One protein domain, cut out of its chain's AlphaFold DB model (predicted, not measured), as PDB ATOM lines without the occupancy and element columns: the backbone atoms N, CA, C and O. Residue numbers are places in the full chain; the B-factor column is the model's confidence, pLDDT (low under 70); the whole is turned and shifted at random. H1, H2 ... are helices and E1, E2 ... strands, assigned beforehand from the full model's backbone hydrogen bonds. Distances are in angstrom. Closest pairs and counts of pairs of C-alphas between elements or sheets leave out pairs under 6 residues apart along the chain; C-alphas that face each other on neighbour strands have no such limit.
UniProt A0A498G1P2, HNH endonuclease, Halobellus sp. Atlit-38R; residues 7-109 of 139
ATOM      1  N   ARG A   7     -24.036 -28.213 -12.699       90.69
ATOM      2  CA  ARG A   7     -24.097 -29.385 -13.571       90.69
ATOM      3  C   ARG A   7     -24.615 -29.045 -14.968       90.69
ATOM      4  O   ARG A   7     -24.009 -29.468 -15.944       90.69
ATOM      5  N   GLU A   8     -25.680 -28.254 -15.070       90.62
ATOM      6  CA  GLU A   8     -26.197 -27.776 -16.360       90.62
ATOM      7  C   GLU A   8     -25.152 -26.951 -17.114       90.62
ATOM      8  O   GLU A   8     -24.961 -27.152 -18.307       90.62
ATOM      9  N   ALA A   9     -24.439 -26.056 -16.425       92.00
ATOM     10  CA  ALA A   9     -23.439 -25.211 -17.070       92.00
ATOM     11  C   ALA A   9     -22.230 -26.011 -17.589       92.00
ATOM     12  O   ALA A   9     -21.721 -25.717 -18.666       92.00
ATOM     13  N   VAL A  10     -21.810 -27.049 -16.860       92.06
ATOM     14  CA  VAL A  10     -20.756 -27.981 -17.296       92.06
ATOM     15  C   VAL A  10     -21.202 -28.788 -18.515       92.06
ATOM     16  O   VAL A  10     -20.430 -28.970 -19.452       92.06
ATOM     17  N   PHE A  11     -22.452 -29.256 -18.533       91.69
ATOM     18  CA  PHE A  11     -22.994 -29.989 -19.679       91.69
ATOM     19  C   PHE A  11     -23.204 -29.100 -20.908       91.69
ATOM     20  O   PHE A  11     -22.980 -29.563 -22.022       91.69
ATOM     21  N   ASP A  12     -23.574 -27.830 -20.727       90.75
ATOM     22  CA  ASP A  12     -23.629 -26.852 -21.821       90.75
ATOM     23  C   ASP A  12     -22.240 -26.637 -22.456       90.75
ATOM     24  O   ASP A  12     -22.142 -26.434 -23.666       90.75
ATOM     25  N   GLU A  13     -21.168 -26.673 -21.655       88.38
ATOM     26  CA  GLU A  13     -19.793 -26.438 -22.117       88.38
ATOM     27  C   GLU A  13     -19.150 -27.675 -22.761       88.38
ATOM     28  O   GLU A  13     -18.470 -27.566 -23.783       88.38
ATOM     29  N   HIS A  14     -19.365 -28.854 -22.178       86.75
ATOM     30  CA  HIS A  14     -18.658 -30.081 -22.559       86.75
ATOM     31  C   HIS A  14     -19.526 -31.120 -23.275       86.75
ATOM     32  O   HIS A  14     -18.994 -32.086 -23.818       86.75
ATOM     33  N   GLY A  15     -20.845 -30.932 -23.299       88.94
ATOM     34  CA  GLY A  15     -21.799 -31.899 -23.828       88.94
ATOM     35  C   GLY A  15     -22.203 -32.981 -22.822       88.94
ATOM     36  O   GLY A  15     -21.833 -32.972 -21.647       88.94
ATOM     37  N   LEU A  16     -23.005 -33.931 -23.308       88.44
ATOM     38  CA  LEU A  16     -23.599 -35.025 -22.529       88.44
ATOM     39  C   LEU A  16     -22.882 -36.358 -22.785       88.44
ATOM     40  O   LEU A  16     -23.516 -37.395 -22.979       88.44
ATOM     41  N   GLU A  17     -21.556 -36.326 -22.786       87.88
ATOM     42  CA  GLU A  17     -20.708 -37.501 -22.971       87.88
ATOM     43  C   GLU A  17     -19.652 -37.564 -21.863       87.88
ATOM     44  O   GLU A  17     -19.084 -36.549 -21.468       87.88
ATOM     45  N   CYS A  18     -19.393 -38.759 -21.333       89.31
ATOM     46  CA  CYS A  18     -18.318 -38.980 -20.377       89.31
ATOM     47  C   CYS A  18     -16.973 -38.720 -21.058       89.31
ATOM     48  O   CYS A  18     -16.558 -39.506 -21.908       89.31
ATOM     49  N   ILE A  19     -16.245 -37.695 -20.612       89.06
ATOM     50  CA  ILE A  19     -14.983 -37.279 -21.244       89.06
ATOM     51  C   ILE A  19     -13.889 -38.357 -21.191       89.06
ATOM     52  O   ILE A  19     -12.924 -38.307 -21.942       89.06
ATOM     53  N   VAL A  20     -14.027 -39.335 -20.290       87.00
ATOM     54  CA  VAL A  20     -13.029 -40.393 -20.090       87.00
ATOM     55  C   VAL A  20     -13.261 -41.599 -20.999       87.00
ATOM     56  O   VAL A  20     -12.299 -42.207 -21.451       87.00
ATOM     57  N   CYS A  21     -14.515 -41.990 -21.245       86.75
ATOM     58  CA  CYS A  21     -14.822 -43.238 -21.965       86.75
ATOM     59  C   CYS A  21     -15.797 -43.079 -23.136       86.75
ATOM     60  O   CYS A  21     -16.179 -44.082 -23.731       86.75
ATOM     61  N   GLY A  22     -16.248 -41.861 -23.443       86.62
ATOM     62  CA  GLY A  22     -17.149 -41.590 -24.567       86.62
ATOM     63  C   GLY A  22     -18.594 -42.072 -24.374       86.62
ATOM     64  O   GLY A  22     -19.398 -42.017 -25.301       86.62
ATOM     65  N   ARG A  23     -18.956 -42.579 -23.187       83.81
ATOM     66  CA  ARG A  23     -20.331 -43.030 -22.916       83.81
ATOM     67  C   ARG A  23     -21.286 -41.846 -22.771       83.81
ATOM     68  O   ARG A  23     -21.034 -40.938 -21.981       83.81
ATOM     69  N   SER A  24     -22.405 -41.905 -23.479       80.31
ATOM     70  CA  SER A  24     -23.490 -40.927 -23.525       80.31
ATOM     71  C   SER A  24     -24.845 -41.633 -23.400       80.31
ATOM     72  O   SER A  24     -24.929 -42.855 -23.599       80.31
ATOM     73  N   PRO A  25     -25.927 -40.909 -23.044       70.69
ATOM     74  CA  PRO A  25     -27.264 -41.493 -22.893       70.69
ATOM     75  C   PRO A  25     -27.748 -42.296 -24.110       70.69
ATOM     76  O   PRO A  25     -28.613 -43.155 -23.971       70.69
ATOM     77  N   GLU A  26     -27.190 -42.026 -25.291       70.56
ATOM     78  CA  GLU A  26     -27.565 -42.654 -26.558       70.56
ATOM     79  C   GLU A  26     -26.765 -43.928 -26.878       70.56
ATOM     80  O   GLU A  26     -27.217 -44.727 -27.696       70.56
ATOM     81  N   ASN A  27     -25.592 -44.139 -26.265       68.88
ATOM     82  CA  ASN A  27     -24.639 -45.170 -26.704       68.88
ATOM     83  C   ASN A  27     -24.170 -46.155 -25.614       68.88
ATOM     84  O   ASN A  27     -23.363 -47.037 -25.912       68.88
ATOM     85  N   GLY A  28     -24.648 -46.050 -24.370       57.06
ATOM     86  CA  GLY A  28     -24.172 -46.969 -23.328       57.06
ATOM     87  C   GLY A  28     -24.634 -46.712 -21.901       57.06
ATOM     88  O   GLY A  28     -23.936 -47.125 -20.974       57.06
ATOM     89  N   TYR A  29     -25.768 -46.038 -21.709       56.44
ATOM     90  CA  TYR A  29     -26.390 -45.917 -20.395       56.44
ATOM     91  C   TYR A  29     -27.592 -46.848 -20.265       56.44
ATOM     92  O   TYR A  29     -28.520 -46.794 -21.070       56.44
ATOM     93  N   ASP A  30     -27.619 -47.627 -19.184       55.50
ATOM     94  CA  ASP A  30     -28.895 -47.936 -18.551       55.50
ATOM     95  C   ASP A  30     -29.436 -46.617 -17.975       55.50
ATOM     96  O   ASP A  30     -28.689 -45.859 -17.352       55.50
ATOM     97  N   ARG A  31     -30.713 -46.292 -18.214       50.56
ATOM     98  CA  ARG A  31     -31.320 -44.990 -17.852       50.56
ATOM     99  C   ARG A  31     -31.267 -44.677 -16.348       50.56
ATOM    100  O   ARG A  31     -31.610 -43.565 -15.952       50.56
ATOM    101  N   SER A  32     -30.884 -45.655 -15.531       54.41
ATOM    102  CA  SER A  32     -30.647 -45.552 -14.092       54.41
ATOM    103  C   SER A  32     -29.279 -44.962 -13.714       54.41
ATOM    104  O   SER A  32     -29.117 -44.490 -12.589       54.41
ATOM    105  N   GLN A  33     -28.301 -44.939 -14.625       62.62
ATOM    106  CA  GLN A  33     -27.011 -44.291 -14.400       62.62
ATOM    107  C   GLN A  33     -27.009 -42.916 -15.080       62.62
ATOM    108  O   GLN A  33     -27.076 -42.801 -16.294       62.62
ATOM    109  N   GLU A  34     -26.947 -41.839 -14.303       72.81
ATOM    110  CA  GLU A  34     -26.812 -40.491 -14.859       72.81
ATOM    111  C   GLU A  34     -25.334 -40.084 -14.993       72.81
ATOM    112  O   GLU A  34     -24.475 -40.513 -14.218       72.81
ATOM    113  N   LEU A  35     -25.027 -39.211 -15.962       85.12
ATOM    114  CA  LEU A  35     -23.759 -38.474 -15.981       85.12
ATOM    115  C   LEU A  35     -23.651 -37.605 -14.727       85.12
ATOM    116  O   LEU A  35     -24.565 -36.851 -14.397       85.12
ATOM    117  N   SER A  36     -22.509 -37.680 -14.058       89.00
ATOM    118  CA  SER A  36     -22.151 -36.806 -12.949       89.00
ATOM    119  C   SER A  36     -21.120 -35.774 -13.405       89.00
ATOM    120  O   SER A  36     -20.615 -35.829 -14.528       89.00
ATOM    121  N   VAL A  37     -20.811 -34.825 -12.525       91.88
ATOM    122  CA  VAL A  37     -19.759 -33.832 -12.747       91.88
ATOM    123  C   VAL A  37     -18.646 -34.044 -11.738       91.88
ATOM    124  O   VAL A  37     -18.898 -34.156 -10.537       91.88
ATOM    125  N   HIS A  38     -17.419 -34.074 -12.242       92.25
ATOM    126  CA  HIS A  38     -16.212 -34.107 -11.435       92.25
ATOM    127  C   HIS A  38     -15.536 -32.735 -11.426       92.25
ATOM    128  O   HIS A  38     -15.290 -32.173 -12.492       92.25
ATOM    129  N   HIS A  39     -15.220 -32.217 -10.236       90.38
ATOM    130  CA  HIS A  39     -14.418 -31.003 -10.072       90.38
ATOM    131  C   HIS A  39     -12.941 -31.297 -10.342       90.38
ATOM    132  O   HIS A  39     -12.331 -32.066  -9.600       90.38
ATOM    133  N   LEU A  40     -12.365 -30.656 -11.358       85.44
ATOM    134  CA  LEU A  40     -10.985 -30.856 -11.803       85.44
ATOM    135  C   LEU A  40      -9.977 -30.608 -10.682       85.44
ATOM    136  O   LEU A  40      -9.105 -31.434 -10.449       85.44
ATOM    137  N   ASN A  41     -10.121 -29.502  -9.953       77.75
ATOM    138  CA  ASN A  41      -9.232 -29.137  -8.846       77.75
ATOM    139  C   ASN A  41      -9.554 -29.826  -7.505       77.75
ATOM    140  O   ASN A  41      -8.941 -29.501  -6.491       77.75
ATOM    141  N   GLY A  42     -10.557 -30.709  -7.454       77.62
ATOM    142  CA  GLY A  42     -11.011 -31.353  -6.219       77.62
ATOM    143  C   GLY A  42     -11.702 -30.438  -5.193       77.62
ATOM    144  O   GLY A  42     -12.152 -30.943  -4.157       77.62
ATOM    145  N   ASP A  43     -11.826 -29.134  -5.458       80.88
ATOM    146  CA  ASP A  43     -12.566 -28.175  -4.639       80.88
ATOM    147  C   ASP A  43     -14.049 -28.181  -5.026       80.88
ATOM    148  O   ASP A  43     -14.470 -27.632  -6.043       80.88
ATOM    149  N   LYS A  44     -14.866 -28.778  -4.154       84.50
ATOM    150  CA  LYS A  44     -16.318 -28.914  -4.333       84.50
ATOM    151  C   LYS A  44     -17.071 -27.578  -4.257       84.50
ATOM    152  O   LYS A  44     -18.278 -27.552  -4.499       84.50
ATOM    153  N   THR A  45     -16.403 -26.492  -3.866       83.94
ATOM    154  CA  THR A  45     -16.991 -25.148  -3.779       83.94
ATOM    155  C   THR A  45     -16.757 -24.314  -5.040       83.94
ATOM    156  O   THR A  45     -17.512 -23.373  -5.297       83.94
ATOM    157  N   ASP A  46     -15.782 -24.692  -5.872       82.75
ATOM    158  CA  ASP A  46     -15.461 -24.015  -7.127       82.75
ATOM    159  C   ASP A  46     -16.380 -24.489  -8.263       82.75
ATOM    160  O   ASP A  46     -16.056 -25.378  -9.049       82.75
ATOM    161  N   ASN A  47     -17.561 -23.875  -8.331       89.62
ATOM    162  CA  ASN A  47     -18.620 -24.194  -9.293       89.62
ATOM    163  C   ASN A  47     -18.507 -23.428 -10.624       89.62
ATOM    164  O   ASN A  47     -19.519 -23.185 -11.289       89.62
ATOM    165  N   ARG A  48     -17.303 -22.998 -11.017       88.25
ATOM    166  CA  ARG A  48     -17.088 -22.465 -12.369       88.25
ATOM    167  C   ARG A  48     -17.194 -23.615 -13.383       88.25
ATOM    168  O   ARG A  48     -16.600 -24.659 -13.127       88.25
ATOM    169  N   PRO A  49     -17.908 -23.459 -14.514       87.62
ATOM    170  CA  PRO A  49     -18.107 -24.544 -15.485       87.62
ATOM    171  C   PRO A  49     -16.795 -25.156 -15.993       87.62
ATOM    172  O   PRO A  49     -16.663 -26.371 -16.011       87.62
ATOM    173  N   GLU A  50     -15.789 -24.314 -16.234       85.44
ATOM    174  CA  GLU A  50     -14.417 -24.687 -16.612       85.44
ATOM    175  C   GLU A  50     -13.688 -25.603 -15.603       85.44
ATOM    176  O   GLU A  50     -12.663 -26.197 -15.935       85.44
ATOM    177  N   ASN A  51     -14.186 -25.705 -14.364       86.19
ATOM    178  CA  ASN A  51     -13.669 -26.594 -13.323       86.19
ATOM    179  C   ASN A  51     -14.438 -27.925 -13.243       86.19
ATOM    180  O   ASN A  51     -14.117 -28.760 -12.404       86.19
ATOM    181  N   GLY A  52     -15.460 -28.147 -14.068       90.44
ATOM    182  CA  GLY A  52     -16.235 -29.383 -14.089       90.44
ATOM    183  C   GLY A  52     -16.019 -30.178 -15.369       90.44
ATOM    184  O   GLY A  52     -15.956 -29.608 -16.448       90.44
ATOM    185  N   ILE A  53     -15.976 -31.506 -15.272       92.38
ATOM    186  CA  ILE A  53     -16.045 -32.395 -16.441       92.38
ATOM    187  C   ILE A  53     -17.175 -33.422 -16.302       92.38
ATOM    188  O   ILE A  53     -17.382 -33.956 -15.205       92.38
ATOM    189  N   PRO A  54     -17.903 -33.733 -17.391       92.62
ATOM    190  CA  PRO A  54     -18.900 -34.794 -17.395       92.62
ATOM    191  C   PRO A  54     -18.223 -36.168 -17.327       92.62
ATOM    192  O   PRO A  54     -17.371 -36.511 -18.148       92.62
ATOM    193  N   VAL A  55     -18.615 -36.977 -16.345       91.44
ATOM    194  CA  VAL A  55     -18.101 -38.338 -16.139       91.44
ATOM    195  C   VAL A  55     -19.229 -39.296 -15.771       91.44
ATOM    196  O   VAL A  55     -20.150 -38.948 -15.033       91.44
ATOM    197  N   CYS A  56     -19.159 -40.537 -16.253       88.50
ATOM    198  CA  CYS A  56     -20.061 -41.582 -15.776       88.50
ATOM    199  C   CYS A  56     -19.691 -42.011 -14.351       88.50
ATOM    200  O   CYS A  56     -18.553 -41.820 -13.917       88.50
ATOM    201  N   GLN A  57     -20.634 -42.620 -13.627       86.00
ATOM    202  CA  GLN A  57     -20.428 -43.026 -12.233       86.00
ATOM    203  C   GLN A  57     -19.193 -43.926 -12.058       86.00
ATOM    204  O   GLN A  57     -18.391 -43.694 -11.155       86.00
ATOM    205  N   SER A  58     -19.000 -44.901 -12.953       86.25
ATOM    206  CA  SER A  58     -17.821 -45.778 -12.958       86.25
ATOM    207  C   SER A  58     -16.522 -44.972 -13.098       86.25
ATOM    208  O   SER A  58     -15.665 -45.035 -12.217       86.25
ATOM    209  N   CYS A  59     -16.389 -44.130 -14.131       88.19
ATOM    210  CA  CYS A  59     -15.189 -43.306 -14.312       88.19
ATOM    211  C   CYS A  59     -14.977 -42.324 -13.156       88.19
ATOM    212  O   CYS A  59     -13.839 -42.119 -12.744       88.19
ATOM    213  N   HIS A  60     -16.046 -41.757 -12.592       90.56
ATOM    214  CA  HIS A  60     -15.939 -40.864 -11.443       90.56
ATOM    215  C   HIS A  60     -15.336 -41.581 -10.229       90.56
ATOM    216  O   HIS A  60     -14.427 -41.053  -9.593       90.56
ATOM    217  N   ILE A  61     -15.786 -42.806  -9.942       87.25
ATOM    218  CA  ILE A  61     -15.211 -43.644  -8.884       87.25
ATOM    219  C   ILE A  61     -13.730 -43.926  -9.168       87.25
ATOM    220  O   ILE A  61     -12.908 -43.780  -8.265       87.25
ATOM    221  N   HIS A  62     -13.374 -44.286 -10.405       87.00
ATOM    222  CA  HIS A  62     -11.983 -44.566 -10.766       87.00
ATOM    223  C   HIS A  62     -11.067 -43.354 -10.603       87.00
ATOM    224  O   HIS A  62      -9.959 -43.535 -10.107       87.00
ATOM    225  N   ILE A  63     -11.532 -42.138 -10.911       87.88
ATOM    226  CA  ILE A  63     -10.771 -40.900 -10.674       87.88
ATOM    227  C   ILE A  63     -10.397 -40.740  -9.193       87.88
ATOM    228  O   ILE A  63      -9.267 -40.380  -8.882       87.88
ATOM    229  N   HIS A  64     -11.310 -41.046  -8.267       85.31
ATOM    230  CA  HIS A  64     -11.013 -40.974  -6.828       85.31
ATOM    231  C   HIS A  64     -10.208 -42.180  -6.315       85.31
ATOM    232  O   HIS A  64      -9.617 -42.121  -5.234       85.31
ATOM    233  N   ARG A  65     -10.190 -43.293  -7.064       83.50
ATOM    234  CA  ARG A  65      -9.607 -44.567  -6.618       83.50
ATOM    235  C   ARG A  65      -8.273 -44.943  -7.246       83.50
ATOM    236  O   ARG A  65      -7.561 -45.694  -6.590       83.50
ATOM    237  N   THR A  66      -7.920 -44.455  -8.434       81.19
ATOM    238  CA  THR A  66      -6.870 -45.046  -9.292       81.19
ATOM    239  C   THR A  66      -5.868 -43.992  -9.780       81.19
ATOM    240  O   THR A  66      -6.274 -43.016 -10.406       81.19
ATOM    241  N   ASP A  67      -4.558 -44.203  -9.564       77.50
ATOM    242  CA  ASP A  67      -3.475 -43.343 -10.105       77.50
ATOM    243  C   ASP A  67      -2.897 -43.857 -11.442       77.50
ATOM    244  O   ASP A  67      -1.689 -43.813 -11.708       77.50
ATOM    245  N   GLU A  68      -3.766 -44.359 -12.315       77.75
ATOM    246  CA  GLU A  68      -3.398 -44.946 -13.608       77.75
ATOM    247  C   GLU A  68      -4.041 -44.164 -14.755       77.75
ATOM    248  O   GLU A  68      -5.107 -43.571 -14.565       77.75
ATOM    249  N   PRO A  69      -3.418 -44.104 -15.942       74.81
ATOM    250  CA  PRO A  69      -4.062 -43.540 -17.119       74.81
ATOM    251  C   PRO A  69      -5.386 -44.263 -17.425       74.81
ATOM    252  O   PRO A  69      -5.482 -45.469 -17.201       74.81
ATOM    253  N   PRO A  70      -6.409 -43.558 -17.936       79.62
ATOM    254  CA  PRO A  70      -6.481 -42.109 -18.169       79.62
ATOM    255  C   PRO A  70      -6.873 -41.291 -16.915       79.62
ATOM    256  O   PRO A  70      -6.995 -40.070 -16.977       79.62
ATOM    257  N   TYR A  71      -7.091 -41.930 -15.764       84.62
ATOM    258  CA  TYR A  71      -7.595 -41.294 -14.537       84.62
ATOM    259  C   TYR A  71      -6.556 -40.442 -13.807       84.62
ATOM    260  O   TYR A  71      -6.913 -39.459 -13.157       84.62
ATOM    261  N   ARG A  72      -5.273 -40.796 -13.947       78.88
ATOM    262  CA  ARG A  72      -4.122 -40.163 -13.291       78.88
ATOM    263  C   ARG A  72      -4.145 -38.635 -13.372       78.88
ATOM    264  O   ARG A  72      -3.876 -37.975 -12.372       78.88
ATOM    265  N   GLN A  73      -4.478 -38.062 -14.528       78.25
ATOM    266  CA  GLN A  73      -4.476 -36.606 -14.703       78.25
ATOM    267  C   GLN A  73      -5.558 -35.887 -13.892       78.25
ATOM    268  O   GLN A  73      -5.348 -34.755 -13.468       78.25
ATOM    269  N   TRP A  74      -6.683 -36.548 -13.624       84.19
ATOM    270  CA  TRP A  74      -7.762 -36.030 -12.780       84.19
ATOM    271  C   TRP A  74      -7.483 -36.333 -11.305       84.19
ATOM    272  O   TRP A  74      -7.545 -35.446 -10.461       84.19
ATOM    273  N   HIS A  75      -7.058 -37.565 -11.006       81.50
ATOM    274  CA  HIS A  75      -6.712 -38.022  -9.659       81.50
ATOM    275  C   HIS A  75      -5.640 -37.143  -9.005       81.50
ATOM    276  O   HIS A  75      -5.758 -36.745  -7.844       81.50
ATOM    277  N   ARG A  76      -4.591 -36.793  -9.757       77.31
ATOM    278  CA  ARG A  76      -3.467 -36.024  -9.216       77.31
ATOM    279  C   ARG A  76      -3.824 -34.605  -8.833       77.31
ATOM    280  O   ARG A  76      -3.092 -34.053  -8.026       77.31
ATOM    281  N   GLN A  77      -4.926 -34.046  -9.320       79.31
ATOM    282  CA  GLN A  77      -5.385 -32.708  -8.951       79.31
ATOM    283  C   GLN A  77      -6.174 -32.684  -7.629       79.31
ATOM    284  O   GLN A  77      -6.412 -31.612  -7.086       79.31
ATOM    285  N   LEU A  78      -6.541 -33.848  -7.080       76.88
ATOM    286  CA  LEU A  78      -7.309 -33.945  -5.839       76.88
ATOM    287  C   LEU A  78      -6.450 -33.676  -4.598       76.88
ATOM    288  O   LEU A  78      -5.292 -34.104  -4.529       76.88
ATOM    289  N   TYR A  79      -7.058 -33.078  -3.570       71.44
ATOM    290  CA  TYR A  79      -6.497 -33.040  -2.216       71.44
ATOM    291  C   TYR A  79      -6.169 -34.451  -1.708       71.44
ATOM    292  O   TYR A  79      -6.897 -35.400  -1.997       71.44
ATOM    293  N   VAL A  80      -5.094 -34.594  -0.923       69.31
ATOM    294  CA  VAL A  80      -4.612 -35.898  -0.407       69.31
ATOM    295  C   VAL A  80      -5.708 -36.674   0.322       69.31
ATOM    296  O   VAL A  80      -5.858 -37.873   0.114       69.31
ATOM    297  N   GLU A  81      -6.512 -35.981   1.123       70.06
ATOM    298  CA  GLU A  81      -7.633 -36.546   1.885       70.06
ATOM    299  C   GLU A  81      -8.788 -37.074   1.023       70.06
ATOM    300  O   GLU A  81      -9.584 -37.884   1.490       70.06
ATOM    301  N   HIS A  82      -8.881 -36.642  -0.238       71.44
ATOM    302  CA  HIS A  82      -9.871 -37.127  -1.200       71.44
ATOM    303  C   HIS A  82      -9.353 -38.302  -2.046       71.44
ATOM    304  O   HIS A  82     -10.132 -38.907  -2.780       71.44
ATOM    305  N   ARG A  83      -8.062 -38.650  -1.946       72.69
ATOM    306  CA  ARG A  83      -7.461 -39.782  -2.667       72.69
ATOM    307  C   ARG A  83      -7.685 -41.083  -1.904       72.69
ATOM    308  O   ARG A  83      -7.614 -41.116  -0.674       72.69
ATOM    309  N   SER A  84      -7.900 -42.177  -2.632       69.88
ATOM    310  CA  SER A  84      -7.969 -43.523  -2.047       69.88
ATOM    311  C   SER A  84      -6.742 -43.835  -1.190       69.88
ATOM    312  O   SER A  84      -5.612 -43.634  -1.627       69.88
ATOM    313  N   VAL A  85      -6.972 -44.390   0.006       59.94
ATOM    314  CA  VAL A  85      -5.932 -44.761   0.989       59.94
ATOM    315  C   VAL A  85      -4.831 -45.643   0.401       59.94
ATOM    316  O   VAL A  85      -3.672 -45.504   0.768       59.94
ATOM    317  N   TRP A  86      -5.170 -46.484  -0.574       52.53
ATOM    318  CA  TRP A  86      -4.230 -47.386  -1.244       52.53
ATOM    319  C   TRP A  86      -3.297 -46.671  -2.232       52.53
ATOM    320  O   TRP A  86      -2.228 -47.184  -2.541       52.53
ATOM    321  N   ASN A  87      -3.670 -45.466  -2.673       55.84
ATOM    322  CA  ASN A  87      -2.923 -44.638  -3.623       55.84
ATOM    323  C   ASN A  87      -2.411 -43.321  -3.009       55.84
ATOM    324  O   ASN A  87      -1.784 -42.522  -3.703       55.84
ATOM    325  N   GLN A  88      -2.600 -43.113  -1.698       57.72
ATOM    326  CA  GLN A  88      -2.015 -41.994  -0.941       57.72
ATOM    327  C   GLN A  88      -0.484 -42.096  -0.810       57.72
ATOM    328  O   GLN A  88       0.165 -41.101  -0.514       57.72
ATOM    329  N   HIS A  89       0.098 -43.276  -1.058       47.91
ATOM    330  CA  HIS A  89       1.539 -43.535  -0.938       47.91
ATOM    331  C   HIS A  89       2.390 -42.973  -2.088       47.91
ATOM    332  O   HIS A  89       3.617 -43.000  -2.008       47.91
ATOM    333  N   THR A  90       1.769 -42.466  -3.158       53.62
ATOM    334  CA  THR A  90       2.496 -41.695  -4.173       53.62
ATOM    335  C   THR A  90       2.550 -40.240  -3.710       53.62
ATOM    336  O   THR A  90       1.590 -39.492  -3.889       53.62
ATOM    337  N   ASP A  91       3.685 -39.855  -3.117       50.12
ATOM    338  CA  ASP A  91       3.985 -38.552  -2.488       50.12
ATOM    339  C   ASP A  91       4.027 -37.348  -3.454       50.12
ATOM    340  O   ASP A  91       4.758 -36.383  -3.245       50.12
ATOM    341  N   LEU A  92       3.229 -37.350  -4.520       53.66
ATOM    342  CA  LEU A  92       3.012 -36.163  -5.341       53.66
ATOM    343  C   LEU A  92       1.599 -35.623  -5.087       53.66
ATOM    344  O   LEU A  92       0.720 -35.740  -5.951       53.66
ATOM    345  N   PRO A  93       1.328 -35.047  -3.897       49.22
ATOM    346  CA  PRO A  93       0.182 -34.175  -3.745       49.22
ATOM    347  C   PRO A  93       0.353 -33.002  -4.704       49.22
ATOM    348  O   PRO A  93       1.397 -32.345  -4.735       49.22
ATOM    349  N   TYR A  94      -0.669 -32.737  -5.507       53.44
ATOM    350  CA  TYR A  94      -0.684 -31.516  -6.286       53.44
ATOM    351  C   TYR A  94      -1.080 -30.369  -5.361       53.44
ATOM    352  O   TYR A  94      -2.253 -30.095  -5.149       53.44
ATOM    353  N   ASN A  95      -0.073 -29.718  -4.784       51.31
ATOM    354  CA  ASN A  95      -0.228 -28.489  -3.998       51.31
ATOM    355  C   ASN A  95      -0.044 -27.232  -4.876       51.31
ATOM    356  O   ASN A  95       0.316 -26.165  -4.380       51.31
ATOM    357  N   GLY A  96      -0.180 -27.387  -6.197       52.44
ATOM    358  CA  GLY A  96      -0.004 -26.325  -7.183       52.44
ATOM    359  C   GLY A  96      -1.306 -25.566  -7.486       52.44
ATOM    360  O   GLY A  96      -2.363 -25.896  -6.955       52.44
ATOM    361  N   PRO A  97      -1.254 -24.533  -8.342       55.28
ATOM    362  CA  PRO A  97      -2.430 -23.741  -8.723       55.28
ATOM    363  C   PRO A  97      -3.493 -24.584  -9.438       55.28
ATOM    364  O   PRO A  97      -3.145 -25.485 -10.187       55.28
ATOM    365  N   HIS A  98      -4.783 -24.278  -9.292       63.78
ATOM    366  CA  HIS A  98      -5.847 -25.000 -10.010       63.78
ATOM    367  C   HIS A  98      -5.543 -25.076 -11.517       63.78
ATOM    368  O   HIS A  98      -5.362 -24.045 -12.170       63.78
ATOM    369  N   LEU A  99      -5.422 -26.297 -12.046       66.19
ATOM    370  CA  LEU A  99      -5.041 -26.522 -13.436       66.19
ATOM    371  C   LEU A  99      -6.270 -26.460 -14.336       66.19
ATOM    372  O   LEU A  99      -7.349 -26.920 -13.974       66.19
ATOM    373  N   THR A 100      -6.091 -25.921 -15.538       71.38
ATOM    374  CA  THR A 100      -7.072 -26.107 -16.610       71.38
ATOM    375  C   THR A 100      -6.984 -27.532 -17.147       71.38
ATOM    376  O   THR A 100      -5.933 -28.174 -17.041       71.38
ATOM    377  N   ARG A 101      -8.050 -28.003 -17.807       70.19
ATOM    378  CA  ARG A 101      -8.074 -29.291 -18.517       70.19
ATOM    379  C   ARG A 101      -6.832 -29.494 -19.395       70.19
ATOM    380  O   ARG A 101      -6.106 -30.462 -19.205       70.19
ATOM    381  N   ASP A 102      -6.542 -28.543 -20.286       71.06
ATOM    382  CA  ASP A 102      -5.431 -28.665 -21.244       71.06
ATOM    383  C   ASP A 102      -4.051 -28.651 -20.560       71.06
ATOM    384  O   ASP A 102      -3.062 -29.141 -21.108       71.06
ATOM    385  N   LEU A 103      -3.940 -28.045 -19.372       66.75
ATOM    386  CA  LEU A 103      -2.701 -28.051 -18.596       66.75
ATOM    387  C   LEU A 103      -2.541 -29.350 -17.800       66.75
ATOM    388  O   LEU A 103      -1.433 -29.878 -17.753       66.75
ATOM    389  N   ALA A 104      -3.623 -29.888 -17.236       68.44
ATOM    390  CA  ALA A 104      -3.619 -31.199 -16.594       68.44
ATOM    391  C   ALA A 104      -3.256 -32.312 -17.586       68.44
ATOM    392  O   ALA A 104      -2.409 -33.151 -17.290       68.44
ATOM    393  N   GLU A 105      -3.829 -32.267 -18.786       70.06
ATOM    394  CA  GLU A 105      -3.556 -33.213 -19.869       70.06
ATOM    395  C   GLU A 105      -2.096 -33.124 -20.348       70.06
ATOM    396  O   GLU A 105      -1.443 -34.138 -20.549       70.06
ATOM    397  N   ARG A 106      -1.509 -31.923 -20.410       71.56
ATOM    398  CA  ARG A 106      -0.079 -31.754 -20.735       71.56
ATOM    399  C   ARG A 106       0.866 -32.276 -19.652       71.56
ATOM    400  O   ARG A 106       1.954 -32.741 -19.965       71.56
ATOM    401  N   LEU A 107       0.510 -32.109 -18.378       63.34
ATOM    402  CA  LEU A 107       1.388 -32.463 -17.257       63.34
ATOM    403  C   LEU A 107       1.284 -33.941 -16.867       63.34
ATOM    404  O   LEU A 107       2.252 -34.505 -16.356       63.34
ATOM    405  N   TYR A 108       0.111 -34.542 -17.062       66.19
ATOM    406  CA  TYR A 108      -0.226 -35.863 -16.530       66.19
ATOM    407  C   TYR A 108      -0.916 -36.788 -17.537       66.19
ATOM    408  O   TYR A 108      -1.222 -37.927 -17.172       66.19
ATOM    409  N   GLY A 109      -1.190 -36.308 -18.751       62.47
ATOM    410  CA  GLY A 109      -1.774 -37.100 -19.823       62.47
ATOM    411  C   GLY A 109      -0.796 -38.106 -20.407       62.47
ATOM    412  O   GLY A 109       0.397 -38.131 -20.102       62.47
TER     413      GLY A 109
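AT A GLANCE: This is residues 7 to 109 of the 139 residues of the protein "HNH endonuclease" of Halobellus sp. Atlit-38R (UniProt A0A498G1P2). There is little regular structure: loops surround a short antiparallel hairpin, E1 and E2, near the middle, with H1 by E2, H2 by the start of E1, and H3 linking H2 to H4 through contacts. The 103 printed residues run H1, E1, E2, H2, H3, H4; the class is mixed, with 37 residues in named elements. The whole is compact, with radius of gyration of the C-alphas 13.3 A and spans of 40 by 27 by 24 A.

IN THESE COORDINATES: E1 is residues 36 to 39 and E2 52 to 55. H1, residues 7 to 14, begins at C-alpha 7 (-24.097, -29.385, -13.571). H2, residues 57 to 65, is 12.3 A long. H3 is residues 72 to 75; H4, residues 101 to 108, ends at C-alpha 108 (-0.226, -35.863, -16.530).

HOW THE PARTS SIT: In the hairpin E1 and E2, at 141 degrees, N 38 and O 53 are within hydrogen-bond range, 3.0 A. The closest C-alphas of H1 and E2, Val 10 and Gly 52, are 5.7 A apart; those of E1 and H2, Ser 36 and Gln 57, 6.5 A. H3 touches H2, closest C-alphas His 75 and Ile 63, 5.1 A, and H4, Gln 73 and Tyr 108, 4.7 A. H1 and H4 are apart. Every O i to N i+4 pair is within hydrogen-bond range in H1, H2 and H4; H3 is too short for one.

THE WHOLE: The C-alphas farthest apart, Glu 26 and Asp 91, are 39.9 A apart. The printed part has no cut. The links H1 to E1, E1 to E2 and H3 to H4 are long. The pLDDT is under 70 in 29 residues, among them 27 to 33 and 84 to 99.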